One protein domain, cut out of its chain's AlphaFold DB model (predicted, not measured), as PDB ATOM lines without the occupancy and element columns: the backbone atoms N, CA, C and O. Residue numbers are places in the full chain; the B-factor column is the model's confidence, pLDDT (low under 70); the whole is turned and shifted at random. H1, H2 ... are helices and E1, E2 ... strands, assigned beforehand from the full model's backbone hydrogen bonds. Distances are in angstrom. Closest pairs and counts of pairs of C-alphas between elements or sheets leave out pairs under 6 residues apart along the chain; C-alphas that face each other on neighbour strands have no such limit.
ATOM      1  N   ARG A 329     -21.593  20.308 -42.768       92.25
ATOM      2  CA  ARG A 329     -22.431  19.644 -41.755       92.25
ATOM      3  C   ARG A 329     -22.869  20.655 -40.705       92.25
ATOM      4  O   ARG A 329     -22.017  21.341 -40.134       92.25
ATOM      5  N   ILE A 330     -24.173  20.691 -40.436       94.69
ATOM      6  CA  ILE A 330     -24.769  21.439 -39.326       94.69
ATOM      7  C   ILE A 330     -25.043  20.447 -38.193       94.69
ATOM      8  O   ILE A 330     -26.019  19.696 -38.246       94.69
ATOM      9  N   PHE A 331     -24.188  20.430 -37.174       94.56
ATOM     10  CA  PHE A 331     -24.412  19.601 -35.992       94.56
ATOM     11  C   PHE A 331     -25.507  20.207 -35.120       94.56
ATOM     12  O   PHE A 331     -25.389  21.358 -34.706       94.56
ATOM     13  N   ILE A 332     -26.552  19.446 -34.806       93.81
ATOM     14  CA  ILE A 332     -27.628  19.876 -33.912       93.81
ATOM     15  C   ILE A 332     -27.492  19.120 -32.588       93.81
ATOM     16  O   ILE A 332     -27.780  17.929 -32.501       93.81
ATOM     17  N   SER A 333     -27.062  19.844 -31.559       91.62
ATOM     18  CA  SER A 333     -26.989  19.376 -30.182       91.62
ATOM     19  C   SER A 333     -28.330  19.583 -29.480       91.62
ATOM     20  O   SER A 333     -28.868  20.697 -29.448       91.62
ATOM     21  N   CYS A 334     -28.885  18.501 -28.935       89.50
ATOM     22  CA  CYS A 334     -30.200  18.502 -28.307       89.50
ATOM     23  C   CYS A 334     -30.344  17.434 -27.222       89.50
ATOM     24  O   CYS A 334     -29.583  16.466 -27.137       89.50
ATOM     25  N   SER A 335     -31.384  17.599 -26.413       85.62
ATOM     26  CA  SER A 335     -31.780  16.614 -25.412       85.62
ATOM     27  C   SER A 335     -32.543  15.453 -26.039       85.62
ATOM     28  O   SER A 335     -33.310  15.631 -26.988       85.62
ATOM     29  N   TRP A 336     -32.316  14.261 -25.490       83.81
ATOM     30  CA  TRP A 336     -32.960  13.015 -25.899       83.81
ATOM     31  C   TRP A 336     -34.144  12.695 -24.985       83.81
ATOM     32  O   TRP A 336     -34.051  12.827 -23.762       83.81
ATOM     33  N   GLU A 337     -35.244  12.264 -25.587       81.25
ATOM     34  CA  GLU A 337     -36.481  11.826 -24.945       81.25
ATOM     35  C   GLU A 337     -36.770  10.381 -25.347       81.25
ATOM     36  O   GLU A 337     -36.424   9.975 -26.451       81.25
ATOM     37  N   ASP A 338     -37.458   9.622 -24.502       79.56
ATOM     38  CA  ASP A 338     -37.912   8.286 -24.883       79.56
ATOM     39  C   ASP A 338     -39.248   8.392 -25.636       79.56
ATOM     40  O   ASP A 338     -40.140   9.166 -25.264       79.56
ATOM     41  N   ASN A 339     -39.389   7.651 -26.734       76.69
ATOM     42  CA  ASN A 339     -40.655   7.522 -27.449       76.69
ATOM     43  C   ASN A 339     -41.633   6.602 -26.683       76.69
ATOM     44  O   ASN A 339     -41.315   6.058 -25.627       76.69
ATOM     45  N   GLU A 340     -42.841   6.407 -27.220       77.50
ATOM     46  CA  GLU A 340     -43.872   5.548 -26.602       77.50
ATOM     47  C   GLU A 340     -43.438   4.075 -26.445       77.50
ATOM     48  O   GLU A 340     -44.014   3.346 -25.640       77.50
ATOM     49  N   TYR A 341     -42.406   3.655 -27.180       79.31
ATOM     50  CA  TYR A 341     -41.812   2.318 -27.161       79.31
ATOM     51  C   TYR A 341     -40.523   2.242 -26.321       79.31
ATOM     52  O   TYR A 341     -39.896   1.185 -26.265       79.31
ATOM     53  N   GLY A 342     -40.130   3.333 -25.652       77.19
ATOM     54  CA  GLY A 342     -38.901   3.405 -24.858       77.19
ATOM     55  C   GLY A 342     -37.621   3.565 -25.684       77.19
ATOM     56  O   GLY A 342     -36.532   3.387 -25.145       77.19
ATOM     57  N   GLU A 343     -37.728   3.874 -26.978       79.56
ATOM     58  CA  GLU A 343     -36.568   4.149 -27.822       79.56
ATOM     59  C   GLU A 343     -36.197   5.639 -27.758       79.56
ATOM     60  O   GLU A 343     -37.079   6.503 -27.849       79.56
ATOM     61  N   PRO A 344     -34.902   5.962 -27.655       79.00
ATOM     62  CA  PRO A 344     -34.427   7.337 -27.619       79.00
ATOM     63  C   PRO A 344     -34.699   8.062 -28.944       79.00
ATOM     64  O   PRO A 344     -34.372   7.589 -30.031       79.00
ATOM     65  N   ARG A 345     -35.264   9.263 -28.849       82.00
ATOM     66  CA  ARG A 345     -35.480  10.200 -29.953       82.00
ATOM     67  C   ARG A 345     -35.025  11.607 -29.560       82.00
ATOM     68  O   ARG A 345     -35.095  11.969 -28.384       82.00
ATOM     69  N   PRO A 346     -34.582  12.436 -30.515       85.38
ATOM     70  CA  PRO A 346     -34.313  13.833 -30.219       85.38
ATOM     71  C   PRO A 346     -35.598  14.552 -29.805       85.38
ATOM     72  O   PRO A 346     -36.690  14.204 -30.266       85.38
ATOM     73  N   ASN A 347     -35.470  15.580 -28.962       83.88
ATOM     74  CA  ASN A 347     -36.620  16.377 -28.545       83.88
ATOM     75  C   ASN A 347     -37.393  16.940 -29.756       83.88
ATOM     76  O   ASN A 347     -36.860  17.116 -30.862       83.88
ATOM     77  N   ALA A 348     -38.686  17.205 -29.556       81.25
ATOM     78  CA  ALA A 348     -39.591  17.581 -30.645       81.25
ATOM     79  C   ALA A 348     -39.148  18.855 -31.391       81.25
ATOM     80  O   ALA A 348     -39.369  18.973 -32.597       81.25
ATOM     81  N   LEU A 349     -38.507  19.793 -30.684       83.81
ATOM     82  CA  LEU A 349     -37.986  21.034 -31.251       83.81
ATOM     83  C   LEU A 349     -36.813  20.762 -32.207       83.81
ATOM     84  O   LEU A 349     -36.840  21.213 -33.351       83.81
ATOM     85  N   ALA A 350     -35.821  19.989 -31.766       88.06
ATOM     86  CA  ALA A 350     -34.644  19.623 -32.548       88.06
ATOM     87  C   ALA A 350     -35.016  18.814 -33.793       88.06
ATOM     88  O   ALA A 350     -34.555  19.128 -34.889       88.06
ATOM     89  N   SER A 351     -35.901  17.823 -33.631       89.00
ATOM     90  CA  SER A 351     -36.434  17.022 -34.738       89.00
ATOM     91  C   SER A 351     -37.064  17.914 -35.808       89.00
ATOM     92  O   SER A 351     -36.726  17.824 -36.983       89.00
ATOM     93  N   ARG A 352     -37.910  18.861 -35.388       89.38
ATOM     94  CA  ARG A 352     -38.605  19.777 -36.296       89.38
ATOM     95  C   ARG A 352     -37.663  20.735 -37.017       89.38
ATOM     96  O   ARG A 352     -37.828  20.961 -38.210       89.38
ATOM     97  N   ILE A 353     -36.675  21.285 -36.313       91.69
ATOM     98  CA  ILE A 353     -35.659  22.161 -36.914       91.69
ATOM     99  C   ILE A 353     -34.835  21.389 -37.936       91.69
ATOM    100  O   ILE A 353     -34.640  21.883 -39.044       91.69
ATOM    101  N   LYS A 354     -34.388  20.175 -37.593       94.75
ATOM    102  CA  LYS A 354     -33.678  19.295 -38.525       94.75
ATOM    103  C   LYS A 354     -34.513  19.061 -39.780       94.75
ATOM    104  O   LYS A 354     -34.007  19.277 -40.875       94.75
ATOM    105  N   ASP A 355     -35.782  18.692 -39.626       94.12
ATOM    106  CA  ASP A 355     -36.681  18.432 -40.752       94.12
ATOM    107  C   ASP A 355     -36.906  19.679 -41.614       94.12
ATOM    108  O   ASP A 355     -36.945  19.585 -42.840       94.12
ATOM    109  N   TRP A 356     -37.040  20.861 -41.012       94.81
ATOM    110  CA  TRP A 356     -37.191  22.105 -41.767       94.81
ATOM    111  C   TRP A 356     -35.916  22.487 -42.510       94.81
ATOM    112  O   TRP A 356     -35.995  22.792 -43.693       94.81
ATOM    113  N   ILE A 357     -34.736  22.397 -41.890       95.75
ATOM    114  CA  ILE A 357     -33.467  22.593 -42.611       95.75
ATOM    115  C   ILE A 357     -33.359  21.575 -43.757       95.75
ATOM    116  O   ILE A 357     -33.052  21.958 -44.884       95.75
ATOM    117  N   GLN A 358     -33.688  20.306 -43.507       95.88
ATOM    118  CA  GLN A 358     -33.611  19.252 -44.514       95.88
ATOM    119  C   GLN A 358     -34.515  19.540 -45.724       95.88
ATOM    120  O   GLN A 358     -34.092  19.391 -46.871       95.88
ATOM    121  N   ASN A 359     -35.760  19.945 -45.472       94.31
ATOM    122  CA  ASN A 359     -36.780  20.119 -46.505       94.31
ATOM    123  C   ASN A 359     -36.703  21.472 -47.216       94.31
ATOM    124  O   ASN A 359     -36.903  21.526 -48.431       94.31
ATOM    125  N   ASP A 360     -36.416  22.540 -46.473       95.00
ATOM    126  CA  ASP A 360     -36.429  23.912 -46.982       95.00
ATOM    127  C   ASP A 360     -35.076  24.288 -47.608       95.00
ATOM    128  O   ASP A 360     -35.036  25.115 -48.517       95.00
ATOM    129  N   ILE A 361     -33.974  23.673 -47.150       95.19
ATOM    130  CA  ILE A 361     -32.605  24.006 -47.571       95.19
ATOM    131  C   ILE A 361     -31.905  22.800 -48.203       95.19
ATOM    132  O   ILE A 361     -31.598  22.830 -49.392       95.19
ATOM    133  N   SER A 362     -31.667  21.723 -47.448       93.44
ATOM    134  CA  SER A 362     -30.804  20.609 -47.882       93.44
ATOM    135  C   SER A 362     -31.339  19.846 -49.093       93.44
ATOM    136  O   SER A 362     -30.582  19.211 -49.822       93.44
ATOM    137  N   ARG A 363     -32.649  19.915 -49.339       92.06
ATOM    138  CA  ARG A 363     -33.282  19.400 -50.556       92.06
ATOM    139  C   ARG A 363     -32.769  20.096 -51.822       92.06
ATOM    140  O   ARG A 363     -32.663  19.449 -52.861       92.06
ATOM    141  N   TYR A 364     -32.476  21.391 -51.735       90.56
ATOM    142  CA  TYR A 364     -31.966  22.211 -52.837       90.56
ATOM    143  C   TYR A 364     -30.438  22.368 -52.782       90.56
ATOM    144  O   TYR A 364     -29.806  22.500 -53.829       90.56
ATOM    145  N   GLU A 365     -29.851  22.275 -51.583       90.19
ATOM    146  CA  GLU A 365     -28.406  22.242 -51.329       90.19
ATOM    147  C   GLU A 365     -27.995  20.898 -50.695       90.19
ATOM    148  O   GLU A 365     -27.770  20.821 -49.485       90.19
ATOM    149  N   PRO A 366     -27.852  19.812 -51.478       89.69
ATOM    150  CA  PRO A 366     -27.595  18.472 -50.938       89.69
ATOM    151  C   PRO A 366     -26.270  18.347 -50.172       89.69
ATOM    152  O   PRO A 366     -26.081  17.391 -49.424       89.69
ATOM    153  N   ASN A 367     -25.368  19.312 -50.314       90.62
ATOM    154  CA  ASN A 367     -24.093  19.342 -49.607       90.62
ATOM    155  C   ASN A 367     -24.146  20.083 -48.261       90.62
ATOM    156  O   ASN A 367     -23.163  20.043 -47.527       90.62
ATOM    157  N   LEU A 368     -25.261  20.739 -47.927       92.94
ATOM    158  CA  LEU A 368     -25.491  21.398 -46.642       92.94
ATOM    159  C   LEU A 368     -26.489  20.560 -45.839       92.94
ATOM    160  O   LEU A 368     -27.688  20.622 -46.098       92.94
ATOM    161  N   GLN A 369     -26.013  19.741 -44.900       93.38
ATOM    162  CA  GLN A 369     -26.840  18.713 -44.249       93.38
ATOM    163  C   GLN A 369     -26.923  18.903 -42.724       93.38
ATOM    164  O   GLN A 369     -25.878  18.967 -42.065       93.38
ATOM    165  N   PRO A 370     -28.136  18.940 -42.138       94.38
ATOM    166  CA  PRO A 370     -28.325  18.905 -40.697       94.38
ATOM    167  C   PRO A 370     -28.171  17.481 -40.156       94.38
ATOM    168  O   PRO A 370     -28.760  16.524 -40.664       94.38
ATOM    169  N   ILE A 371     -27.413  17.334 -39.072       92.56
ATOM    170  CA  ILE A 371     -27.181  16.047 -38.417       92.56
ATOM    171  C   ILE A 371     -27.535  16.118 -36.931       92.56
ATOM    172  O   ILE A 371     -27.205  17.074 -36.239       92.56
ATOM    173  N   ILE A 372     -28.207  15.072 -36.453       89.88
ATOM    174  CA  ILE A 372     -28.415  14.775 -35.032       89.88
ATOM    175  C   ILE A 372     -27.879  13.365 -34.836       89.88
ATOM    176  O   ILE A 372     -28.244  12.471 -35.605       89.88
ATOM    177  N   VAL A 373     -27.017  13.179 -33.843       83.00
ATOM    178  CA  VAL A 373     -26.316  11.916 -33.606       83.00
ATOM    179  C   VAL A 373     -26.633  11.435 -32.208       83.00
ATOM    180  O   VAL A 373     -26.391  12.147 -31.237       83.00
ATOM    181  N   GLN A 374     -27.166  10.223 -32.116       71.75
ATOM    182  CA  GLN A 374     -27.321   9.549 -30.840       71.75
ATOM    183  C   GLN A 374     -26.002   8.880 -30.460       71.75
ATOM    184  O   GLN A 374     -25.383   8.222 -31.293       71.75
ATOM    185  N   GLY A 375     -25.573   9.027 -29.208       62.12
ATOM    186  CA  GLY A 375     -24.545   8.151 -28.655       62.12
ATOM    187  C   GLY A 375     -25.163   6.800 -28.297       62.12
ATOM    188  O   GLY A 375     -26.141   6.765 -27.547       62.12
ATOM    189  N   ASP A 376     -24.610   5.701 -28.808       55.34
ATOM    190  CA  ASP A 376     -25.091   4.361 -28.470       55.34
ATOM    191  C   ASP A 376     -24.673   3.961 -27.039       55.34
ATOM    192  O   ASP A 376     -23.508   4.134 -26.655       55.34
ATOM    193  N   PRO A 377     -25.589   3.421 -26.207       46.84
ATOM    194  CA  PRO A 377     -25.244   2.961 -24.867       46.84
ATOM    195  C   PRO A 377     -24.234   1.806 -24.912       46.84
ATOM    196  O   PRO A 377     -24.518   0.741 -25.454       46.84
ATOM    197  N   GLY A 378     -23.068   1.985 -24.288       49.69
ATOM    198  CA  GLY A 378     -22.039   0.941 -24.161       49.69
ATOM    199  C   GLY A 378     -20.905   1.023 -25.185       49.69
ATOM    200  O   GLY A 378     -19.856   0.415 -24.962       49.69
ATOM    201  N   GLU A 379     -21.042   1.837 -26.232       50.06
ATOM    202  CA  GLU A 379     -19.874   2.330 -26.958       50.06
ATOM    203  C   GLU A 379     -19.165   3.366 -26.076       50.06
ATOM    204  O   GLU A 379     -19.801   4.194 -25.418       50.06
ATOM    205  N   ARG A 380     -17.828   3.325 -26.004       48.69
ATOM    206  CA  ARG A 380     -17.064   4.456 -25.454       48.69
ATOM    207  C   ARG A 380     -17.479   5.677 -26.271       48.69
ATOM    208  O   ARG A 380     -17.062   5.698 -27.416       48.69
ATOM    209  N   LEU A 381     -18.308   6.584 -25.718       56.12
ATOM    210  CA  LEU A 381     -18.754   7.868 -26.306       56.12
ATOM    211  C   LEU A 381     -18.332   7.988 -27.781       56.12
ATOM    212  O   LEU A 381     -17.221   8.436 -28.058       56.12
ATOM    213  N   SER A 382     -19.164   7.416 -28.655       63.78
ATOM    214  CA  SER A 382     -18.768   6.800 -29.926       63.78
ATOM    215  C   SER A 382     -17.809   7.643 -30.770       63.78
ATOM    216  O   SER A 382     -18.015   8.844 -30.963       63.78
ATOM    217  N   ASP A 383     -16.785   6.998 -31.345       70.31
ATOM    218  CA  ASP A 383     -15.896   7.603 -32.351       70.31
ATOM    219  C   ASP A 383     -16.707   8.311 -33.453       70.31
ATOM    220  O   ASP A 383     -16.277   9.321 -34.000       70.31
ATOM    221  N   THR A 384     -17.922   7.829 -33.735       76.62
ATOM    222  CA  THR A 384     -18.887   8.439 -34.651       76.62
ATOM    223  C   THR A 384     -19.367   9.822 -34.207       76.62
ATOM    224  O   THR A 384     -19.390  10.733 -35.034       76.62
ATOM    225  N   LEU A 385     -19.733  10.016 -32.933       83.00
ATOM    226  CA  LEU A 385     -20.154  11.319 -32.410       83.00
ATOM    227  C   LEU A 385     -19.019  12.338 -32.532       83.00
ATOM    228  O   LEU A 385     -19.225  13.422 -33.076       83.00
ATOM    229  N   PHE A 386     -17.818  11.979 -32.076       84.31
ATOM    230  CA  PHE A 386     -16.666  12.878 -32.146       84.31
ATOM    231  C   PHE A 386     -16.204  13.122 -33.578       84.31
ATOM    232  O   PHE A 386     -15.952  14.266 -33.928       84.31
ATOM    233  N   HIS A 387     -16.207  12.105 -34.441       84.31
ATOM    234  CA  HIS A 387     -15.931  12.288 -35.864       84.31
ATOM    235  C   HIS A 387     -16.917  13.264 -36.516       84.31
ATOM    236  O   HIS A 387     -16.533  14.096 -37.338       84.31
ATOM    237  N   LEU A 388     -18.201  13.189 -36.162       84.56
ATOM    238  CA  LEU A 388     -19.212  14.097 -36.695       84.56
ATOM    239  C   LEU A 388     -19.089  15.505 -36.116       84.56
ATOM    240  O   LEU A 388     -19.260  16.459 -36.867       84.56
ATOM    241  N   LEU A 389     -18.720  15.657 -34.845       85.81
ATOM    242  CA  LEU A 389     -18.382  16.955 -34.254       85.81
ATOM    243  C   LEU A 389     -17.122  17.573 -34.890       85.81
ATOM    244  O   LEU A 389     -17.126  18.765 -35.190       85.81
ATOM    245  N   ASP A 390     -16.087  16.772 -35.153       83.88
ATOM    246  CA  ASP A 390     -14.831  17.184 -35.803       83.88
ATOM    247  C   ASP A 390     -15.030  17.598 -37.262       83.88
ATOM    248  O   ASP A 390     -14.359  18.490 -37.772       83.88
ATOM    249  N   THR A 391     -15.952  16.933 -37.955       84.44
ATOM    250  CA  THR A 391     -16.252  17.208 -39.367       84.44
ATOM    251  C   THR A 391     -17.395  18.202 -39.558       84.44
ATOM    252  O   THR A 391     -17.786  18.474 -40.695       84.44
ATOM    253  N   SER A 392     -17.951  18.736 -38.469       89.25
ATOM    254  CA  SER A 392     -18.979  19.769 -38.528       89.25
ATOM    255  C   SER A 392     -18.371  21.147 -38.694       89.25
ATOM    256  O   SER A 392     -17.373  21.486 -38.072       89.25
ATOM    257  N   MET A 393     -18.996  21.944 -39.554       89.31
ATOM    258  CA  MET A 393     -18.552  23.305 -39.872       89.31
ATOM    259  C   MET A 393     -19.487  24.363 -39.282       89.31
ATOM    260  O   MET A 393     -19.128  25.537 -39.201       89.31
ATOM    261  N   LEU A 394     -20.684  23.939 -38.872       92.25
ATOM    262  CA  LEU A 394     -21.714  24.745 -38.238       92.25
ATOM    263  C   LEU A 394     -22.324  23.962 -37.073       92.25
ATOM    264  O   LEU A 394     -22.438  22.735 -37.131       92.25
ATOM    265  N   GLY A 395     -22.753  24.673 -36.033       92.31
ATOM    266  CA  GLY A 395     -23.391  24.086 -34.856       92.31
ATOM    267  C   GLY A 395     -24.686  24.797 -34.473       92.31
ATOM    268  O   GLY A 395     -24.751  26.020 -34.483       92.31
ATOM    269  N   ILE A 396     -25.706  24.040 -34.086       92.94
ATOM    270  CA  ILE A 396     -26.922  24.515 -33.419       92.94
ATOM    271  C   ILE A 396     -26.982  23.800 -32.069       92.94
ATOM    272  O   ILE A 396     -27.035  22.577 -32.029       92.94
ATOM    273  N   SER A 397     -26.987  24.534 -30.962       91.31
ATOM    274  CA  SER A 397     -27.158  23.970 -29.621       91.31
ATOM    275  C   SER A 397     -28.448  24.481 -28.995       91.31
ATOM    276  O   SER A 397     -28.675  25.691 -28.908       91.31
ATOM    277  N   LEU A 398     -29.317  23.550 -28.601       89.62
ATOM    278  CA  LEU A 398     -30.631  23.833 -28.032       89.62
ATOM    279  C   LEU A 398     -30.622  23.522 -26.538       89.62
ATOM    280  O   LEU A 398     -30.683  22.362 -26.134       89.62
ATOM    281  N   LEU A 399     -30.561  24.572 -25.725       87.69
ATOM    282  CA  LEU A 399     -30.562  24.488 -24.272       87.69
ATOM    283  C   LEU A 399     -32.001  24.592 -23.745       87.69
ATOM    284  O   LEU A 399     -32.546  25.692 -23.621       87.69
ATOM    285  N   THR A 400     -32.611  23.438 -23.465       84.31
ATOM    286  CA  THR A 400     -33.982  23.274 -22.949       84.31
ATOM    287  C   THR A 400     -34.021  23.010 -21.440       84.31
ATOM    288  O   THR A 400     -33.012  22.629 -20.839       84.31
ATOM    289  N   ASP A 401     -35.167  23.254 -20.799       84.50
ATOM    290  CA  ASP A 401     -35.416  22.971 -19.373       84.50
ATOM    291  C   ASP A 401     -35.681  21.473 -19.144       84.50
ATOM    292  O   ASP A 401     -36.823  21.038 -18.984       84.50
ATOM    293  N   ASP A 402     -34.615  20.670 -19.157       80.81
ATOM    294  CA  ASP A 402     -34.716  19.211 -19.015       80.81
ATOM    295  C   ASP A 402     -34.597  18.742 -17.560       80.81
ATOM    296  O   ASP A 402     -35.152  17.710 -17.178       80.81
ATOM    297  N   ILE A 403     -33.826  19.472 -16.752       82.62
ATOM    298  CA  ILE A 403     -33.489  19.135 -15.369       82.62
ATOM    299  C   ILE A 403     -33.799  20.343 -14.487       82.62
ATOM    300  O   ILE A 403     -33.126  21.370 -14.548       82.62
ATOM    301  N   GLN A 404     -34.783  20.190 -13.603       86.44
ATOM    302  CA  GLN A 404     -35.128  21.195 -12.599       86.44
ATOM    303  C   GLN A 404     -34.553  20.793 -11.240       86.44
ATOM    304  O   GLN A 404     -35.035  19.846 -10.613       86.44
ATOM    305  N   LEU A 405     -33.544  21.522 -10.768       83.94
ATOM    306  CA  LEU A 405     -33.028  21.385  -9.409       83.94
ATOM    307  C   LEU A 405     -33.977  22.101  -8.450       83.94
ATOM    308  O   LEU A 405     -34.255  23.288  -8.627       83.94
ATOM    309  N   LYS A 406     -34.480  21.376  -7.451       87.81
ATOM    310  CA  LYS A 406     -35.418  21.898  -6.454       87.81
ATOM    311  C   LYS A 406     -34.755  22.010  -5.085       87.81
ATOM    312  O   LYS A 406     -33.896  21.194  -4.765       87.81
ATOM    313  N   ASP A 407     -35.143  23.015  -4.305       87.12
ATOM    314  CA  ASP A 407     -34.755  23.125  -2.897       87.12
ATOM    315  C   ASP A 407     -35.523  22.115  -2.025       87.12
ATOM    316  O   ASP A 407     -36.434  21.420  -2.487       87.12
ATOM    317  N   ASP A 408     -35.182  22.075  -0.734       82.38
ATOM    318  CA  ASP A 408     -35.841  21.226   0.269       82.38
ATOM    319  C   ASP A 408     -37.348  21.529   0.434       82.38
ATOM    320  O   ASP A 408     -38.086  20.731   1.011       82.38
ATOM    321  N   HIS A 409     -37.822  22.665  -0.092       79.75
ATOM    322  CA  HIS A 409     -39.220  23.103  -0.071       79.75
ATOM    323  C   HIS A 409     -39.937  22.843  -1.410       79.75
ATOM    324  O   HIS A 409     -41.114  23.177  -1.562       79.75
ATOM    325  N   GLY A 410     -39.260  22.220  -2.382       78.44
ATOM    326  CA  GLY A 410     -39.802  21.879  -3.694       78.44
ATOM    327  C   GLY A 410     -39.818  23.027  -4.712       78.44
ATOM    328  O   GLY A 410     -40.357  22.840  -5.809       78.44
ATOM    329  N   HIS A 411     -39.236  24.188  -4.405       82.19
ATOM    330  CA  HIS A 411     -39.109  25.303  -5.343       82.19
ATOM    331  C   HIS A 411     -37.959  25.072  -6.320       82.19
ATOM    332  O   HIS A 411     -36.881  24.640  -5.929       82.19
ATOM    333  N   VAL A 412     -38.169  25.397  -7.597       80.56
ATOM    334  CA  VAL A 412     -37.128  25.283  -8.629       80.56
ATOM    335  C   VAL A 412     -36.062  26.359  -8.406       80.56
ATOM    336  O   VAL A 412     -36.344  27.546  -8.564       80.56
ATOM    337  N   VAL A 413     -34.848  25.932  -8.063       82.75
ATOM    338  CA  VAL A 413     -33.668  26.778  -7.826       82.75
ATOM    339  C   VAL A 413     -32.888  26.987  -9.118       82.75
ATOM    340  O   VAL A 413     -32.502  28.110  -9.430       82.75
ATOM    341  N   GLU A 414     -32.683  25.922  -9.895       83.44
ATOM    342  CA  GLU A 414     -31.985  25.991 -11.182       83.44
ATOM    343  C   GLU A 414     -32.690  25.134 -12.232       83.44
ATOM    344  O   GLU A 414     -33.241  24.075 -11.931       83.44
ATOM    345  N   ARG A 415     -32.645  25.599 -13.481       85.69
ATOM    346  CA  ARG A 415     -33.094  24.864 -14.665       85.69
ATOM    347  C   ARG A 415     -31.883  24.600 -15.541       85.69
ATOM    348  O   ARG A 415     -31.148  25.537 -15.855       85.69
ATOM    349  N   LEU A 416     -31.652  23.349 -15.900       84.94
ATOM    350  CA  LEU A 416     -30.482  22.895 -16.642       84.94
ATOM    351  C   LEU A 416     -30.927  22.058 -17.837       84.94
ATOM    352  O   LEU A 416     -31.918  21.330 -17.760       84.94
ATOM    353  N   SER A 417     -30.152  22.111 -18.914       85.38
ATOM    354  CA  SER A 417     -30.275  21.137 -19.999       85.38
ATOM    355  C   SER A 417     -29.589  19.819 -19.643       85.38
ATOM    356  O   SER A 417     -28.821  19.732 -18.677       85.38
ATOM    357  N   ARG A 418     -29.834  18.765 -20.421       85.62
ATOM    358  CA  ARG A 418     -29.106  17.501 -20.244       85.62
ATOM    359  C   ARG A 418     -27.600  17.686 -20.468       85.62
ATOM    360  O   ARG A 418     -27.153  18.453 -21.317       85.62
ATOM    361  N   HIS A 419     -26.803  16.933 -19.708       83.88
ATOM    362  CA  HIS A 419     -25.338  17.037 -19.692       83.88
ATOM    363  C   HIS A 419     -24.682  16.834 -21.068       83.88
ATOM    364  O   HIS A 419     -23.651  17.448 -21.338       83.88
ATOM    365  N   ASN A 420     -25.273  16.009 -21.942       84.50
ATOM    366  CA  ASN A 420     -24.756  15.792 -23.294       84.50
ATOM    367  C   ASN A 420     -24.755  17.089 -24.116       84.50
ATOM    368  O   ASN A 420     -23.775  17.366 -24.798       84.50
ATOM    369  N   VAL A 421     -25.784  17.931 -23.965       87.12
ATOM    370  CA  VAL A 421     -25.912  19.192 -24.709       87.12
ATOM    371  C   VAL A 421     -24.789  20.158 -24.345       87.12
ATOM    372  O   VAL A 421     -24.147  20.733 -25.220       87.12
ATOM    373  N   TYR A 422     -24.480  20.292 -23.052       86.31
ATOM    374  CA  TYR A 422     -23.357  21.122 -22.601       86.31
ATOM    375  C   TYR A 422     -22.002  20.572 -23.060       86.31
ATOM    376  O   TYR A 422     -21.107  21.347 -23.400       86.31
ATOM    377  N   HIS A 423     -21.841  19.246 -23.078       85.94
ATOM    378  CA  HIS A 423     -20.618  18.596 -23.539       85.94
ATOM    379  C   HIS A 423     -20.385  18.817 -25.043       85.94
ATOM    380  O   HIS A 423     -19.308  19.255 -25.445       85.94
ATOM    381  N   GLU A 424     -21.403  18.568 -25.868       87.94
ATOM    382  CA  GLU A 424     -21.372  18.790 -27.318       87.94
ATOM    383  C   GLU A 424     -21.157  20.274 -27.653       87.94
ATOM    384  O   GLU A 424     -20.314  20.593 -28.489       87.94
ATOM    385  N   LEU A 425     -21.836  21.196 -26.956       87.44
ATOM    386  CA  LEU A 425     -21.622  22.640 -27.108       87.44
ATOM    387  C   LEU A 425     -20.177  23.038 -26.790       87.44
ATOM    388  O   LEU A 425     -19.553  23.759 -27.566       87.44
ATOM    389  N   GLY A 426     -19.626  22.551 -25.674       85.00
ATOM    390  CA  GLY A 426     -18.235  22.811 -25.303       85.00
ATOM    391  C   GLY A 426     -17.239  22.288 -26.342       85.00
ATOM    392  O   GLY A 426     -16.218  22.930 -26.590       85.00
ATOM    393  N   TYR A 427     -17.548  21.158 -26.982       86.88
ATOM    394  CA  TYR A 427     -16.745  20.620 -28.075       86.88
ATOM    395  C   TYR A 427     -16.819  21.502 -29.323       86.88
ATOM    396  O   TYR A 427     -15.777  21.894 -29.839       86.88
ATOM    397  N   LEU A 428     -18.027  21.875 -29.760       86.88
ATOM    398  CA  LEU A 428     -18.238  22.754 -30.916       86.88
ATOM    399  C   LEU A 428     -17.528  24.100 -30.744       86.88
ATOM    400  O   LEU A 428     -16.874  24.573 -31.667       86.88
ATOM    401  N   MET A 429     -17.598  24.692 -29.548       85.00
ATOM    402  CA  MET A 429     -16.894  25.941 -29.227       85.00
ATOM    403  C   MET A 429     -15.371  25.819 -29.321       85.00
ATOM    404  O   MET A 429     -14.690  26.819 -29.524       85.00
ATOM    405  N   ARG A 430     -14.828  24.611 -29.141       83.19
ATOM    406  CA  ARG A 430     -13.398  24.338 -29.275       83.19
ATOM    407  C   ARG A 430     -13.005  24.013 -30.718       83.19
ATOM    408  O   ARG A 430     -11.907  24.387 -31.118       83.19
ATOM    409  N   SER A 431     -13.831  23.261 -31.445       81.69
ATOM    410  CA  SER A 431     -13.505  22.772 -32.790       81.69
ATOM    411  C   SER A 431     -13.735  23.822 -33.874       81.69
ATOM    412  O   SER A 431     -12.990  23.860 -34.850       81.69
ATOM    413  N   LEU A 432     -14.728  24.696 -33.707       81.88
ATOM    414  CA  LEU A 432     -15.044  25.735 -34.680       81.88
ATOM    415  C   LEU A 432     -14.190  26.984 -34.431       81.88
ATOM    416  O   LEU A 432     -14.204  27.562 -33.349       81.88
ATOM    417  N   GLU A 433     -13.479  27.437 -35.468       66.38
ATOM    418  CA  GLU A 433     -12.537  28.570 -35.405       66.38
ATOM    419  C   GLU A 433     -13.188  29.909 -35.010       66.38
ATOM    420  O   GLU A 433     -12.505  30.848 -34.600       66.38
ATOM    421  N   SER A 434     -14.515  30.018 -35.141       73.12
ATOM    422  CA  SER A 434     -15.278  31.217 -34.814       73.12
ATOM    423  C   SER A 434     -16.527  30.886 -34.008       73.12
ATOM    424  O   SER A 434     -17.365  30.100 -34.445       73.12
ATOM    425  N   GLU A 435     -16.724  31.603 -32.899       67.38
ATOM    426  CA  GLU A 435     -17.953  31.561 -32.091       67.38
ATOM    427  C   GLU A 435     -19.225  31.872 -32.906       67.38
ATOM    428  O   GLU A 435     -20.317  31.460 -32.528       67.38
ATOM    429  N   ARG A 436     -19.102  32.563 -34.052       72.31
ATOM    430  CA  ARG A 436     -20.236  32.869 -34.943       72.31
ATOM    431  C   ARG A 436     -20.781  31.643 -35.673       72.31
ATOM    432  O   ARG A 436     -21.950  31.631 -36.044       72.31
ATOM    433  N   LYS A 437     -19.978  30.585 -35.821       84.69
ATOM    434  CA  LYS A 437     -20.375  29.313 -36.447       84.69
ATOM    435  C   LYS A 437     -21.269  28.456 -35.543       84.69
ATOM    436  O   LYS A 437     -21.604  27.334 -35.916       84.69
ATOM    437  N   ILE A 438     -21.662  28.967 -34.372       88.31
ATOM    438  CA  ILE A 438     -22.529  28.281 -33.416       88.31
ATOM    439  C   ILE A 438     -23.758  29.139 -33.131       88.31
ATOM    440  O   ILE A 438     -23.660  30.270 -32.658       88.31
ATOM    441  N   PHE A 439     -24.930  28.569 -33.366       89.44
ATOM    442  CA  PHE A 439     -26.210  29.109 -32.944       89.44
ATOM    443  C   PHE A 439     -26.619  28.499 -31.602       89.44
ATOM    444  O   PHE A 439     -26.678  27.277 -31.475       89.44
ATOM    445  N   ILE A 440     -26.947  29.327 -30.606       88.38
ATOM    446  CA  ILE A 440     -27.404  28.854 -29.290       88.38
ATOM    447  C   ILE A 440     -28.845  29.314 -29.051       88.38
ATOM    448  O   ILE A 440     -29.101  30.500 -28.828       88.38
ATOM    449  N   GLY A 441     -29.783  28.366 -29.063       87.44
ATOM    450  CA  GLY A 441     -31.160  28.582 -28.622       87.44
ATOM    451  C   GLY A 441     -31.277  28.306 -27.125       87.44
ATOM    452  O   GLY A 441     -31.023  27.182 -26.704       87.44
ATOM    453  N   LEU A 442     -31.654  29.305 -26.324       85.31
ATOM    454  CA  LEU A 442     -31.720  29.192 -24.860       85.31
ATOM    455  C   LEU A 442     -33.147  29.372 -24.335       85.31
ATOM    456  O   LEU A 442     -33.705  30.465 -24.439       85.31
ATOM    457  N   GLU A 443     -33.723  28.339 -23.721       81.25
ATOM    458  CA  GLU A 443     -35.016  28.433 -23.040       81.25
ATOM    459  C   GLU A 443     -34.950  29.346 -21.815       81.25
ATOM    460  O   GLU A 443     -34.026  29.301 -21.002       81.25
ATOM    461  N   GLN A 444     -35.936  30.237 -21.692       74.94
ATOM    462  CA  GLN A 444     -35.916  31.248 -20.644       74.94
ATOM    463  C   GLN A 444     -35.941  30.612 -19.241       74.94
ATOM    464  O   GLN A 444     -36.842  29.855 -18.868       74.94
ATOM    465  N   GLY A 445     -34.945  31.002 -18.443       73.75
ATOM    466  CA  GLY A 445     -34.706  30.492 -17.095       73.75
ATOM    467  C   GLY A 445     -33.695  29.345 -17.029       73.75
ATOM    468  O   GLY A 445     -33.267  29.030 -15.923       73.75
ATOM    469  N   VAL A 446     -33.287  28.754 -18.161       82.19
ATOM    470  CA  VAL A 446     -32.214  27.748 -18.205       82.19
ATOM    471  C   VAL A 446     -30.861  28.415 -17.971       82.19
ATOM    472  O   VAL A 446     -30.556  29.473 -18.527       82.19
ATOM    473  N   LYS A 447     -30.038  27.799 -17.124       81.06
ATOM    474  CA  LYS A 447     -28.698  28.278 -16.797       81.06
ATOM    475  C   LYS A 447     -27.753  28.015 -17.965       81.06
ATOM    476  O   LYS A 447     -27.593  26.884 -18.426       81.06
ATOM    477  N   LEU A 448     -27.084  29.072 -18.405       74.75
ATOM    478  CA  LEU A 448     -25.989  28.975 -19.358       74.75
ATOM    479  C   LEU A 448     -24.707  28.551 -18.626       74.75
ATOM    480  O   LEU A 448     -24.443  29.019 -17.516       74.75
ATOM    481  N   ALA A 449     -23.905  27.673 -19.231       70.56
ATOM    482  CA  ALA A 449     -22.602  27.326 -18.674       70.56
ATOM    483  C   ALA A 449     -21.679  28.562 -18.666       70.56
ATOM    484  O   ALA A 449     -21.693  29.367 -19.595       70.56
ATOM    485  N   SER A 450     -20.879  28.727 -17.609       62.12
ATOM    486  CA  SER A 450     -20.089  29.944 -17.343       62.12
ATOM    487  C   SER A 450     -18.986  30.234 -18.368       62.12
ATOM    488  O   SER A 450     -18.456  31.342 -18.405       62.12
ATOM    489  N   ASN A 451     -18.630  29.245 -19.186       64.12
ATOM    490  CA  ASN A 451     -17.656  29.332 -20.270       64.12
ATOM    491  C   ASN A 451     -18.268  29.757 -21.615       64.12
ATOM    492  O   ASN A 451     -17.519  29.972 -22.566       64.12
ATOM    493  N   VAL A 452     -19.594  29.887 -21.714       64.69
ATOM    494  CA  VAL A 452     -20.268  30.398 -22.912       64.69
ATOM    495  C   VAL A 452     -20.287  31.926 -22.853       64.69
ATOM    496  O   VAL A 452     -20.773  32.515 -21.887       64.69
ATOM    497  N   THR A 453     -19.734  32.592 -23.868       57.75
ATOM    498  CA  THR A 453     -19.641  34.056 -23.895       57.75
ATOM    499  C   THR A 453     -21.021  34.704 -24.041       57.75
ATOM    500  O   THR A 453     -21.917  34.199 -24.721       57.75
ATOM    501  N   ASN A 454     -21.196  35.880 -23.425       48.53
ATOM    502  CA  ASN A 454     -22.496  36.541 -23.287       48.53
ATOM    503  C   ASN A 454     -23.144  37.066 -24.605       48.53
ATOM    504  O   ASN A 454     -24.087  37.859 -24.572       48.53
ATOM    505  N   ARG A 455     -22.612  36.717 -25.784       49.81
ATOM    506  CA  ARG A 455     -22.936  37.370 -27.069       49.81
ATOM    507  C   ARG A 455     -23.601  36.462 -28.114       49.81
ATOM    508  O   ARG A 455     -23.906  36.952 -29.198       49.81
ATOM    509  N   ILE A 456     -23.845  35.185 -27.811       55.91
ATOM    510  CA  ILE A 456     -24.170  34.158 -28.828       55.91
ATOM    511  C   ILE A 456     -25.635  33.673 -28.767       55.91
ATOM    512  O   ILE A 456     -26.135  33.042 -29.693       55.91
ATOM    513  N   TYR A 457     -26.374  33.981 -27.705       66.44
ATOM    514  CA  TYR A 457     -27.671  33.347 -27.453       66.44
ATOM    515  C   TYR A 457     -28.868  34.076 -28.072       66.44
ATOM    516  O   TYR A 457     -28.959  35.310 -28.092       66.44
ATOM    517  N   ARG A 458     -29.836  33.277 -28.527       68.94
ATOM    518  CA  ARG A 458     -31.181  33.707 -28.910       68.94
ATOM    519  C   ARG A 458     -32.197  33.109 -27.932       68.94
ATOM    520  O   ARG A 458     -32.194  31.894 -27.728       68.94
ATOM    521  N   PRO A 459     -33.046  33.935 -27.294       60.25
ATOM    522  CA  PRO A 459     -34.007  33.437 -26.323       60.25
ATOM    523  C   PRO A 459     -35.080  32.592 -27.016       60.25
ATOM    524  O   PRO A 459     -35.759  33.058 -27.931       60.25
ATOM    525  N   ILE A 460     -35.286  31.375 -26.527       65.19
ATOM    526  CA  ILE A 460     -36.499  30.595 -26.758       65.19
ATOM    527  C   ILE A 460     -37.517  31.122 -25.731       65.19
ATOM    528  O   ILE A 460     -37.338  30.952 -24.522       65.19
ATOM    529  N   LYS A 461     -38.545  31.851 -26.195       58.31
ATOM    530  CA  LYS A 461     -39.561  32.480 -25.324       58.31
ATOM    531  C   LYS A 461     -40.157  31.436 -24.347       58.31
ATOM    532  O   LYS A 461     -40.601  30.374 -24.791       58.31
ATOM    533  N   SER A 462     -40.178  31.734 -23.034       46.50
ATOM    534  CA  SER A 462     -40.806  30.865 -22.015       46.50
ATOM    535  C   SER A 462     -42.323  30.979 -22.053       46.50
ATOM    536  O   SER A 462     -42.886  32.065 -22.192       46.50
ATOM    537  N   THR A 463     -42.985  29.857 -21.803       46.03
ATOM    538  CA  THR A 463     -44.438  29.710 -21.714       46.03
ATOM    539  C   THR A 463     -44.943  29.490 -20.290       46.03
ATOM    540  O   THR A 463     -45.966  28.839 -20.085       46.03
ATOM    541  N   ALA A 464     -44.300  30.083 -19.279       40.25
ATOM    542  CA  ALA A 464     -44.829  30.039 -17.909       40.25
ATOM    543  C   ALA A 464     -46.290  30.549 -17.797       40.25
ATOM    544  O   ALA A 464     -47.001  30.126 -16.899       40.25
ATOM    545  N   LYS A 465     -46.768  31.382 -18.738       38.16
ATOM    546  CA  LYS A 465     -48.177  31.819 -18.829       38.16
ATOM    547  C   LYS A 465     -49.110  30.916 -19.655       38.16
ATOM    548  O   LYS A 465     -50.305  31.174 -19.666       38.16
ATOM    549  N   ILE A 466     -48.597  29.898 -20.350       37.78
ATOM    550  CA  ILE A 466     -49.393  29.025 -21.240       37.78
ATOM    551  C   ILE A 466     -49.520  27.602 -20.666       37.78
ATOM    552  O   ILE A 466     -50.539  26.960 -20.867       37.78
ATOM    553  N   LYS A 467     -48.572  27.134 -19.833       36.47
ATOM    554  CA  LYS A 467     -48.677  25.831 -19.130       36.47
ATOM    555  C   LYS A 467     -49.891  25.707 -18.186       36.47
ATOM    556  O   LYS A 467     -50.270  24.590 -17.847       36.47
ATOM    557  N   GLU A 468     -50.504  26.817 -17.764       38.97
ATOM    558  CA  GLU A 468     -51.750  26.803 -16.973       38.97
ATOM    559  C   GLU A 468     -53.014  26.578 -17.827       38.97
ATOM    560  O   GLU A 468     -54.082  26.282 -17.286       38.97
ATOM    561  N   ALA A 469     -52.909  26.635 -19.158       38.69
ATOM    562  CA  ALA A 469     -53.996  26.337 -20.076       38.69
ATOM    563  C   ALA A 469     -53.850  24.907 -20.644       38.69
ATOM    564  O   ALA A 469     -52.952  24.577 -21.401       38.69
ATOM    565  N   ARG A 470     -54.758  24.035 -20.188       40.16
ATOM    566  CA  ARG A 470     -55.311  22.847 -20.873       40.16
ATOM    567  C   ARG A 470     -54.345  21.732 -21.330       40.16
ATOM    568  O   ARG A 470     -53.588  21.823 -22.292       40.16
ATOM    569  N   LYS A 471     -54.526  20.556 -20.710       38.19
ATOM    570  CA  LYS A 471     -54.029  19.247 -21.180       38.19
ATOM    571  C   LYS A 471     -54.583  18.950 -22.588       38.19
ATOM    572  O   LYS A 471     -55.695  18.448 -22.720       38.19
ATOM    573  N   GLY A 472     -53.807  19.318 -23.604       44.50
ATOM    574  CA  GLY A 472     -54.126  19.261 -25.038       44.50
ATOM    575  C   GLY A 472     -53.251  20.212 -25.881       44.50
ATOM    576  O   GLY A 472     -53.023  19.934 -27.051       44.50
ATOM    577  N   GLU A 473     -52.684  21.266 -25.268       49.91
ATOM    578  CA  GLU A 473     -52.004  22.405 -25.933       49.91
ATOM    579  C   GLU A 473     -50.458  22.292 -26.057       49.91
ATOM    580  O   GLU A 473     -49.804  23.172 -26.619       49.91
ATOM    581  N   ASN A 474     -49.826  21.198 -25.600       49.38
ATOM    582  CA  ASN A 474     -48.352  21.055 -25.641       49.38
ATOM    583  C   ASN A 474     -47.759  21.049 -27.071       49.38
ATOM    584  O   ASN A 474     -46.609  21.444 -27.260       49.38
ATOM    585  N   ILE A 475     -48.528  20.619 -28.080       52.09
ATOM    586  CA  ILE A 475     -48.082  20.558 -29.486       52.09
ATOM    587  C   ILE A 475     -48.044  21.959 -30.126       52.09
ATOM    588  O   ILE A 475     -47.178  22.233 -30.962       52.09
ATOM    589  N   GLU A 476     -48.941  22.859 -29.715       58.91
ATOM    590  CA  GLU A 476     -49.088  24.207 -30.285       58.91
ATOM    591  C   GLU A 476     -47.973  25.149 -29.808       58.91
ATOM    592  O   GLU A 476     -47.393  25.897 -30.597       58.91
ATOM    593  N   ILE A 477     -47.575  25.035 -28.539       60.47
ATOM    594  CA  ILE A 477     -46.477  25.816 -27.948       60.47
ATOM    595  C   ILE A 477     -45.126  25.478 -28.592       60.47
ATOM    596  O   ILE A 477     -44.368  26.378 -28.961       60.47
ATOM    597  N   ALA A 478     -44.832  24.186 -28.762       65.50
ATOM    598  CA  ALA A 478     -43.593  23.735 -29.391       65.50
ATOM    599  C   ALA A 478     -43.497  24.195 -30.858       65.50
ATOM    600  O   ALA A 478     -42.409  24.491 -31.349       65.50
ATOM    601  N   LEU A 479     -44.639  24.306 -31.553       73.81
ATOM    602  CA  LEU A 479     -44.703  24.849 -32.911       73.81
ATOM    603  C   LEU A 479     -44.360  26.341 -32.949       73.81
ATOM    604  O   LEU A 479     -43.538  26.737 -33.772       73.81
ATOM    605  N   ILE A 480     -44.936  27.147 -32.051       74.25
ATOM    606  CA  ILE A 480     -44.639  28.586 -31.944       74.25
ATOM    607  C   ILE A 480     -43.142  28.807 -31.714       74.25
ATOM    608  O   ILE A 480     -42.510  29.603 -32.411       74.25
ATOM    609  N   GLN A 481     -42.566  28.077 -30.757       75.50
ATOM    610  CA  GLN A 481     -41.144  28.171 -30.426       75.50
ATOM    611  C   GLN A 481     -40.261  27.793 -31.614       75.50
ATOM    612  O   GLN A 481     -39.323  28.526 -31.927       75.50
ATOM    613  N   ALA A 482     -40.592  26.698 -32.303       81.31
ATOM    614  CA  ALA A 482     -39.874  26.282 -33.498       81.31
ATOM    615  C   ALA A 482     -39.912  27.367 -34.580       81.31
ATOM    616  O   ALA A 482     -38.864  27.681 -35.133       81.31
ATOM    617  N   CYS A 483     -41.073  27.981 -34.849       84.81
ATOM    618  CA  CYS A 483     -41.194  29.040 -35.857       84.81
ATOM    619  C   CYS A 483     -40.303  30.249 -35.537       84.81
ATOM    620  O   CYS A 483     -39.489  30.645 -36.366       84.81
ATOM    621  N   TYR A 484     -40.379  30.799 -34.320       83.38
ATOM    622  CA  TYR A 484     -39.509  31.917 -33.932       83.38
ATOM    623  C   TYR A 484     -38.027  31.571 -34.047       83.38
ATOM    624  O   TYR A 484     -37.239  32.373 -34.544       83.38
ATOM    625  N   LEU A 485     -37.654  30.383 -33.575       86.06
ATOM    626  CA  LEU A 485     -36.268  29.949 -33.585       86.06
ATOM    627  C   LEU A 485     -35.762  29.734 -35.012       86.06
ATOM    628  O   LEU A 485     -34.631  30.096 -35.320       86.06
ATOM    629  N   TYR A 486     -36.606  29.205 -35.894       90.88
ATOM    630  CA  TYR A 486     -36.244  28.953 -37.279       90.88
ATOM    631  C   TYR A 486     -36.028  30.242 -38.078       90.88
ATOM    632  O   TYR A 486     -35.106  30.286 -38.882       90.88
ATOM    633  N   ILE A 487     -36.772  31.321 -37.805       89.25
ATOM    634  CA  ILE A 487     -36.494  32.652 -38.385       89.25
ATOM    635  C   ILE A 487     -35.059  33.097 -38.056       89.25
ATOM    636  O   ILE A 487     -34.321  33.550 -38.931       89.25
ATOM    637  N   GLU A 488     -34.647  32.941 -36.796       88.38
ATOM    638  CA  GLU A 488     -33.300  33.307 -36.345       88.38
ATOM    639  C   GLU A 488     -32.232  32.368 -36.934       88.38
ATOM    640  O   GLU A 488     -31.163  32.832 -37.329       88.38
ATOM    641  N   ILE A 489     -32.527  31.066 -37.054       91.25
ATOM    642  CA  ILE A 489     -31.649  30.078 -37.700       91.25
ATOM    643  C   ILE A 489     -31.470  30.396 -39.185       91.25
ATOM    644  O   ILE A 489     -30.348  30.324 -39.669       91.25
ATOM    645  N   LEU A 490     -32.526  30.781 -39.907       91.88
ATOM    646  CA  LEU A 490     -32.428  31.184 -41.313       91.88
ATOM    647  C   LEU A 490     -31.508  32.398 -41.471       91.88
ATOM    648  O   LEU A 490     -30.611  32.378 -42.312       91.88
ATOM    649  N   SER A 491     -31.686  33.425 -40.635       87.56
ATOM    650  CA  SER A 491     -30.812  34.608 -40.634       87.56
ATOM    651  C   SER A 491     -29.354  34.245 -40.332       87.56
ATOM    652  O   SER A 491     -28.434  34.751 -40.973       87.56
ATOM    653  N   TRP A 492     -29.132  33.355 -39.364       88.81
ATOM    654  CA  TRP A 492     -27.798  32.888 -38.997       88.81
ATOM    655  C   TRP A 492     -27.148  32.047 -40.104       88.81
ATOM    656  O   TRP A 492     -26.014  32.329 -40.486       88.81
ATOM    657  N   LEU A 493     -27.868  31.077 -40.676       90.62
ATOM    658  CA  LEU A 493     -27.376  30.248 -41.777       90.62
ATOM    659  C   LEU A 493     -27.013  31.099 -42.992       90.62
ATOM    660  O   LEU A 493     -25.974  30.861 -43.593       90.62
ATOM    661  N   HIS A 494     -27.810  32.116 -43.328       87.44
ATOM    662  CA  HIS A 494     -27.493  33.030 -44.433       87.44
ATOM    663  C   HIS A 494     -26.166  33.769 -44.232       87.44
ATOM    664  O   HIS A 494     -25.420  33.978 -45.186       87.44
ATOM    665  N   LYS A 495     -25.850  34.133 -42.986       80.69
ATOM    666  CA  LYS A 495     -24.620  34.858 -42.641       80.69
ATOM    667  C   LYS A 495     -23.394  33.959 -42.570       80.69
ATOM    668  O   LYS A 495     -22.297  34.404 -42.910       80.69
ATOM    669  N   GLU A 496     -23.571  32.740 -42.074       85.75
ATOM    670  CA  GLU A 496     -22.460  31.905 -41.622       85.75
ATOM    671  C   GLU A 496     -22.226  30.666 -42.490       85.75
ATOM    672  O   GLU A 496     -21.107  30.156 -42.480       85.75
ATOM    673  N   SER A 497     -23.210  30.186 -43.258       87.38
ATOM    674  CA  SER A 497     -23.014  29.055 -44.174       87.38
ATOM    675  C   SER A 497     -22.229  29.472 -45.411       87.38
ATOM    676  O   SER A 497     -22.510  30.493 -46.040       87.38
ATOM    677  N   SER A 498     -21.255  28.646 -45.786       81.88
ATOM    678  CA  SER A 498     -20.505  28.822 -47.033       81.88
ATOM    679  C   SER A 498     -21.254  28.271 -48.250       81.88
ATOM    680  O   SER A 498     -20.980  28.705 -49.369       81.88
ATOM    681  N   LEU A 499     -22.177  27.320 -48.047       87.38
ATOM    682  CA  LEU A 499     -22.900  26.625 -49.118       87.38
ATOM    683  C   LEU A 499     -24.333  27.115 -49.354       87.38
ATOM    684  O   LEU A 499     -24.919  26.788 -50.387       87.38
ATOM    685  N   LEU A 500     -24.918  27.888 -48.436       88.69
ATOM    686  CA  LEU A 500     -26.280  28.386 -48.601       88.69
ATOM    687  C   LEU A 500     -26.345  29.496 -49.661       88.69
ATOM    688  O   LEU A 500     -25.971  30.643 -49.414       88.69
ATOM    689  N   ARG A 501     -26.877  29.170 -50.843       84.94
ATOM    690  CA  ARG A 501     -27.135  30.164 -51.892       84.94
ATOM    691  C   ARG A 501     -28.271  31.104 -51.498       84.94
ATOM    692  O   ARG A 501     -29.255  30.698 -50.881       84.94
ATOM    693  N   HIS A 502     -28.154  32.357 -51.937       84.50
ATOM    694  CA  HIS A 502     -29.141  33.397 -51.659       84.50
ATOM    695  C   HIS A 502     -30.549  33.025 -52.154       84.50
ATOM    696  O   HIS A 502     -31.506  33.151 -51.398       84.50
ATOM    697  N   GLU A 503     -30.669  32.476 -53.366       85.88
ATOM    698  CA  GLU A 503     -31.950  32.031 -53.937       85.88
ATOM    699  C   GLU A 503     -32.637  30.966 -53.069       85.88
ATOM    700  O   GLU A 503     -33.833  31.062 -52.785       85.88
ATOM    701  N   THR A 504     -31.872  29.978 -52.595       90.56
ATOM    702  CA  THR A 504     -32.377  28.930 -51.702       90.56
ATOM    703  C   THR A 504     -32.795  29.510 -50.356       90.56
ATOM    704  O   THR A 504     -33.844  29.144 -49.830       90.56
ATOM    705  N   PHE A 505     -32.033  30.464 -49.815       92.62
ATOM    706  CA  PHE A 505     -32.431  31.191 -48.612       92.62
ATOM    707  C   PHE A 505     -33.756  31.947 -48.809       92.62
ATOM    708  O   PHE A 505     -34.667  31.786 -47.999       92.62
ATOM    709  N   CYS A 506     -33.909  32.717 -49.892       90.25
ATOM    710  CA  CYS A 506     -35.155  33.429 -50.194       90.25
ATOM    711  C   CYS A 506     -36.339  32.467 -50.316       90.25
ATOM    712  O   CYS A 506     -37.430  32.745 -49.812       90.25
ATOM    713  N   HIS A 507     -36.120  31.317 -50.957       92.19
ATOM    714  CA  HIS A 507     -37.118  30.262 -51.061       92.19
ATOM    715  C   HIS A 507     -37.506  29.705 -49.684       92.19
ATOM    716  O   HIS A 507     -38.694  29.625 -49.377       92.19
ATOM    717  N   ALA A 508     -36.529  29.393 -48.827       94.06
ATOM    718  CA  ALA A 508     -36.768  28.913 -47.467       94.06
ATOM    719  C   ALA A 508     -37.540  29.939 -46.615       94.06
ATOM    720  O   ALA A 508     -38.476  29.572 -45.903       94.06
ATOM    721  N   VAL A 509     -37.225  31.235 -46.743       93.88
ATOM    722  CA  VAL A 509     -37.970  32.334 -46.101       93.88
ATOM    723  C   VAL A 509     -39.431  32.355 -46.561       93.88
ATOM    724  O   VAL A 509     -40.333  32.435 -45.726       93.88
ATOM    725  N   ALA A 510     -39.693  32.224 -47.866       91.25
ATOM    726  CA  ALA A 510     -41.051  32.207 -48.416       91.25
ATOM    727  C   ALA A 510     -41.854  30.957 -47.999       91.25
ATOM    728  O   ALA A 510     -43.045  31.051 -47.674       91.25
ATOM    729  N   LEU A 511     -41.209  29.786 -47.964       92.56
ATOM    730  CA  LEU A 511     -41.808  28.555 -47.442       92.56
ATOM    731  C   LEU A 511     -42.173  28.705 -45.964       92.56
ATOM    732  O   LEU A 511     -43.272  28.324 -45.556       92.56
ATOM    733  N   HIS A 512     -41.289  29.305 -45.165       92.62
ATOM    734  CA  HIS A 512     -41.557  29.527 -43.752       92.62
ATOM    735  C   HIS A 512     -42.669  30.561 -43.521       92.62
ATOM    736  O   HIS A 512     -43.519  30.365 -42.654       92.62
ATOM    737  N   GLU A 513     -42.744  31.617 -44.338       90.31
ATOM    738  CA  GLU A 513     -43.859  32.573 -44.317       90.31
ATOM    739  C   GLU A 513     -45.198  31.869 -44.583       90.31
ATOM    740  O   GLU A 513     -46.183  32.105 -43.879       90.31
ATOM    741  N   THR A 514     -45.223  30.965 -45.564       89.06
ATOM    742  CA  THR A 514     -46.403  30.150 -45.888       89.06
ATOM    743  C   THR A 514     -46.773  29.242 -44.719       89.06
ATOM    744  O   THR A 514     -47.922  29.253 -44.285       89.06
ATOM    745  N   ARG A 515     -45.791  28.562 -44.114       88.56
ATOM    746  CA  ARG A 515     -45.975  27.718 -42.922       88.56
ATOM    747  C   ARG A 515     -46.621  28.484 -41.763       88.56
ATOM    748  O   ARG A 515     -47.569  28.000 -41.152       88.56
ATOM    749  N   ILE A 516     -46.160  29.702 -41.476       85.75
ATOM    750  CA  ILE A 516     -46.726  30.541 -40.404       85.75
ATOM    751  C   ILE A 516     -48.157  30.993 -40.729       85.75
ATOM    752  O   ILE A 516     -48.983  31.121 -39.821       85.75
ATOM    753  N   LYS A 517     -48.483  31.221 -42.007       83.25
ATOM    754  CA  LYS A 517     -49.848  31.545 -42.448       83.25
ATOM    755  C   LYS A 517     -50.776  30.330 -42.394       83.25
ATOM    756  O   LYS A 517     -51.905  30.462 -41.949       83.25
ATOM    757  N   GLU A 518     -50.327  29.150 -42.799       79.94
ATOM    758  CA  GLU A 518     -51.161  27.940 -42.826       79.94
ATOM    759  C   GLU A 518     -51.534  27.442 -41.422       79.94
ATOM    760  O   GLU A 518     -52.625  26.915 -41.217       79.94
ATOM    761  N   HIS A 519     -50.695  27.701 -40.417       70.56
ATOM    762  CA  HIS A 519     -50.986  27.382 -39.015       70.56
ATOM    763  C   HIS A 519     -51.908  28.409 -38.306       70.56
ATOM    764  O   HIS A 519     -51.940  28.470 -37.077       70.56
ATOM    765  N   PHE A 520     -52.714  29.177 -39.063       57.06
ATOM    766  CA  PHE A 520     -53.673  30.196 -38.577       57.06
ATOM    767  C   PHE A 520     -54.702  29.673 -37.549       57.06
ATOM    768  O   PHE A 520     -55.308  30.464 -36.835       57.06
ATOM    769  N   GLY A 521     -54.920  28.355 -37.463       52.97
ATOM    770  CA  GLY A 521     -55.857  27.748 -36.507       52.97
ATOM    771  C   GLY A 521     -55.311  27.550 -35.086       52.97
ATOM    772  O   GLY A 521     -56.105  27.366 -34.170       52.97
ATOM    773  N   THR A 522     -53.986  27.589 -34.898       54.28
ATOM    774  CA  THR A 522     -53.297  27.194 -33.648       54.28
ATOM    775  C   THR A 522     -52.425  28.305 -33.044       54.28
ATOM    776  O   THR A 522     -51.747  28.091 -32.044       54.28
ATOM    777  N   LEU A 523     -52.377  29.490 -33.664       60.34
ATOM    778  CA  LEU A 523     -51.542  30.627 -33.253       60.34
ATOM    779  C   LEU A 523     -52.412  31.792 -32.770       60.34
ATOM    780  O   LEU A 523     -53.461  32.068 -33.351       60.34
ATOM    781  N   THR A 524     -51.967  32.538 -31.753       67.44
ATOM    782  CA  THR A 524     -52.619  33.816 -31.434       67.44
ATOM    783  C   THR A 524     -52.355  34.823 -32.558       67.44
ATOM    784  O   THR A 524     -51.259  34.864 -33.123       67.44
ATOM    785  N   ALA A 525     -53.336  35.679 -32.869       68.75
ATOM    786  CA  ALA A 525     -53.188  36.704 -33.910       68.75
ATOM    787  C   ALA A 525     -51.981  37.638 -33.665       68.75
ATOM    788  O   ALA A 525     -51.365  38.118 -34.614       68.75
ATOM    789  N   ASN A 526     -51.611  37.857 -32.396       72.69
ATOM    790  CA  ASN A 526     -50.464  38.681 -32.012       72.69
ATOM    791  C   ASN A 526     -49.121  37.988 -32.291       72.69
ATOM    792  O   ASN A 526     -48.238  38.611 -32.878       72.69
ATOM    793  N   ASP A 527     -48.966  36.713 -31.918       73.19
ATOM    794  CA  ASP A 527     -47.724  35.965 -32.171       73.19
ATOM    795  C   ASP A 527     -47.476  35.791 -33.668       73.19
ATOM    796  O   ASP A 527     -46.350  35.918 -34.148       73.19
ATOM    797  N   GLN A 528     -48.544  35.541 -34.422       77.06
ATOM    798  CA  GLN A 528     -48.466  35.431 -35.867       77.06
ATOM    799  C   GLN A 528     -48.055  36.754 -36.518       77.06
ATOM    800  O   GLN A 528     -47.174  36.762 -37.376       77.06
ATOM    801  N   ALA A 529     -48.646  37.876 -36.097       80.06
ATOM    802  CA  ALA A 529     -48.276  39.194 -36.600       80.06
ATOM    803  C   ALA A 529     -46.811  39.540 -36.284       80.06
ATOM    804  O   ALA A 529     -46.107  40.053 -37.151       80.06
ATOM    805  N   GLU A 530     -46.322  39.227 -35.080       82.75
ATOM    806  CA  GLU A 530     -44.916  39.439 -34.712       82.75
ATOM    807  C   GLU A 530     -43.968  38.609 -35.594       82.75
ATOM    808  O   GLU A 530     -43.011  39.153 -36.146       82.75
ATOM    809  N   MET A 531     -44.247  37.314 -35.782       84.06
ATOM    810  CA  MET A 531     -43.430  36.441 -36.631       84.06
ATOM    811  C   MET A 531     -43.436  36.877 -38.097       84.06
ATOM    812  O   MET A 531     -42.380  36.928 -38.725       84.06
ATOM    813  N   LEU A 532     -44.604  37.229 -38.640       85.56
ATOM    814  CA  LEU A 532     -44.717  37.725 -40.010       85.56
ATOM    815  C   LEU A 532     -44.002  39.066 -40.186       85.56
ATOM    816  O   LEU A 532     -43.372  39.269 -41.216       85.56
ATOM    817  N   ASN A 533     -44.024  39.950 -39.187       85.50
ATOM    818  CA  ASN A 533     -43.249  41.191 -39.219       85.50
ATOM    819  C   ASN A 533     -41.738  40.927 -39.182       85.50
ATOM    820  O   ASN A 533     -40.997  41.586 -39.906       85.50
ATOM    821  N   LYS A 534     -41.271  39.949 -38.393       84.12
ATOM    822  CA  LYS A 534     -39.858  39.537 -38.391       84.12
ATOM    823  C   LYS A 534     -39.432  38.921 -39.720       84.12
ATOM    824  O   LYS A 534     -38.394  39.299 -40.248       84.12
ATOM    825  N   LEU A 535     -40.231  38.012 -40.281       85.62
ATOM    826  CA  LEU A 535     -39.971  37.441 -41.605       85.62
ATOM    827  C   LEU A 535     -40.016  38.500 -42.695       85.62
ATOM    828  O   LEU A 535     -39.185  38.470 -43.590       85.62
ATOM    829  N   LYS A 536     -40.948  39.451 -42.602       86.00
ATOM    830  CA  LYS A 536     -40.994  40.592 -43.504       86.00
ATOM    831  C   LYS A 536     -39.730  41.430 -43.370       86.00
ATOM    832  O   LYS A 536     -39.133  41.708 -44.386       86.00
ATOM    833  N   SER A 537     -39.271  41.750 -42.161       83.75
ATOM    834  CA  SER A 537     -37.998  42.457 -41.966       83.75
ATOM    835  C   SER A 537     -36.817  41.681 -42.547       83.75
ATOM    836  O   SER A 537     -35.952  42.285 -43.160       83.75
ATOM    837  N   LEU A 538     -36.782  40.355 -42.379       82.06
ATOM    838  CA  LEU A 538     -35.743  39.496 -42.945       82.06
ATOM    839  C   LEU A 538     -35.811  39.480 -44.481       82.06
ATOM    840  O   LEU A 538     -34.793  39.539 -45.159       82.06
ATOM    841  N   ARG A 539     -37.018  39.425 -45.042       84.00
ATOM    842  CA  ARG A 539     -37.241  39.495 -46.484       84.00
ATOM    843  C   ARG A 539     -36.877  40.874 -47.028       84.00
ATOM    844  O   ARG A 539     -36.183  40.937 -48.026       84.00
ATOM    845  N   ASP A 540     -37.270  41.943 -46.351       80.69
ATOM    846  CA  ASP A 540     -36.953  43.327 -46.699       80.69
ATOM    847  C   ASP A 540     -35.429  43.570 -46.633       80.69
ATOM    848  O   ASP A 540     -34.879  44.236 -47.500       80.69
ATOM    849  N   GLU A 541     -34.732  42.984 -45.651       76.00
ATOM    850  CA  GLU A 541     -33.279  43.125 -45.465       76.00
ATOM    851  C   GLU A 541     -32.453  42.315 -46.473       76.00
ATOM    852  O   GLU A 541     -31.384  42.762 -46.887       76.00
ATOM    853  N   TYR A 542     -32.907  41.112 -46.835       74.94
ATOM    854  CA  TYR A 542     -32.094  40.180 -47.618       74.94
ATOM    855  C   TYR A 542     -32.664  39.874 -49.002       74.94
ATOM    856  O   TYR A 542     -31.883  39.670 -49.918       74.94
ATOM    857  N   CYS A 543     -33.984  39.800 -49.173       76.50
ATOM    858  CA  CYS A 543     -34.639  39.249 -50.367       76.50
ATOM    859  C   CYS A 543     -35.303  40.299 -51.276       76.50
ATOM    860  O   CYS A 543     -35.489  40.034 -52.461       76.50
ATOM    861  N   ASP A 544     -35.733  41.440 -50.730       61.19
ATOM    862  CA  ASP A 544     -36.449  42.498 -51.456       61.19
ATOM    863  C   ASP A 544     -35.513  43.629 -51.942       61.19
ATOM    864  O   ASP A 544     -36.002  44.633 -52.466       61.19
TER     865      ASP A 544
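What this domain is: This is residues 329 to 544 of the 547 residues of the protein "Nucleotide-binding protein" of candidate division KSB1 bacterium (UniProt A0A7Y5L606). A curled sheet of five parallel strands, in the order E4, E1, E5, E8, E9, is the core, with H1 and H4 over one face and H2 and H3 over the other. Beyond H4, the helices H5 and H6 join it in an up-and-down bundle of three that thickens that side, while the small hairpin of E6 and E7 lies farthest from the middle and E2 and E3 make a second one. The printed part has 216 residues with six named helices and nine named strands, in the order E1 E2 E3 H1 E4 H2 E5 E6 E7 H3 E8 E9 H4 H5 H6, and the class is mixed, helices and strands. The whole is compact, with a radius of gyration of the C-alphas of 17.6 A and spans of 53 by 43 by 38 A.

Where its parts are: The large sheet is made of E4, residues 368 to 371, E1, 329 to 333, E5, 394 to 399, E8, 438 to 443, and E9, 457 to 460. E1 begins at C-alpha 329, (-22.431, 19.644, -41.755); E5 is 16.5 A long and E8 16.2 A. The small strands are E2, 336 to 338, E3, 344 to 346, E6, 403 to 406, and E7, 412 to 416. The helices are H1, 348 to 362, 19.6 A; H2, 383 to 390, 10.2 A; H3, 419 to 431, 18.6 A; H4, 474 to 496, 32.3 A; H5, 502 to 518, 24.3 A; and H6, 525 to 542, 25.4 A. H4 begins at (-48.352, 21.055, -25.641), and H6 ends at C-alpha 542, (-32.094, 40.180, -47.618).

How they stand to each other: The large sheet is strongly twisted, with edge strands E4 and E9. N 330 and O 369 are 2.9 A apart between E1 and E4, N 396 and O 331 2.8 A between E5 and E1, N 439 and O 395 2.8 A between E8 and E5, and N 460 and O 442 2.8 A between E9 and E8. The layers are three, helices on both faces of the sheet. H1 runs along the strands at a height over the sheet of 9.1 A, over E4 and E1. H4 lies on the same face, over E8, at 8.7 A, and has a kink of 26 degrees near residue 488. On the opposite face H3 is over E5, at 8.8 A; the closest C-alphas, of Ser 397 and Leu 425, are 6.2 A apart. H2, on that face too, runs slantwise to the strands at 10.7 A. E4, H2 and E5 form a split strand-helix-strand unit, two parallel strands with E1 between them in the sheet, and its crossover is right-handed. H4 and H5 form a helical hairpin at a shallow tilt of 16 degrees, closest at the C-alphas of His 494 and Phe 505, 6.7 A. H5 and H6 form another, at 13 degrees, closest at Glu 513 and Leu 532, 6.8 A between C-alphas. H5 and H6 are not on the sheet. The hairpin of E2 and E3 has N 337 and O 345 2.8 A apart; that of E6 and E7 has N 403 and O 416 2.8 A apart. Every O i to N i+4 pair is within hydrogen-bond range in H1, H2, H3, H5 and H6, and 18 of 19 in H4.

The domain as a whole: The C-alphas farthest apart, of Asp 408 and Asp 544, are 55.9 A from each other. The printed part has no cut. The long links are E4 to H2, E8 to E9 and E9 to H4. The mean pLDDT of the printed part is 78.7; 46 residues are under 70, among them 375 to 382, 450 to 478 and 520 to 525.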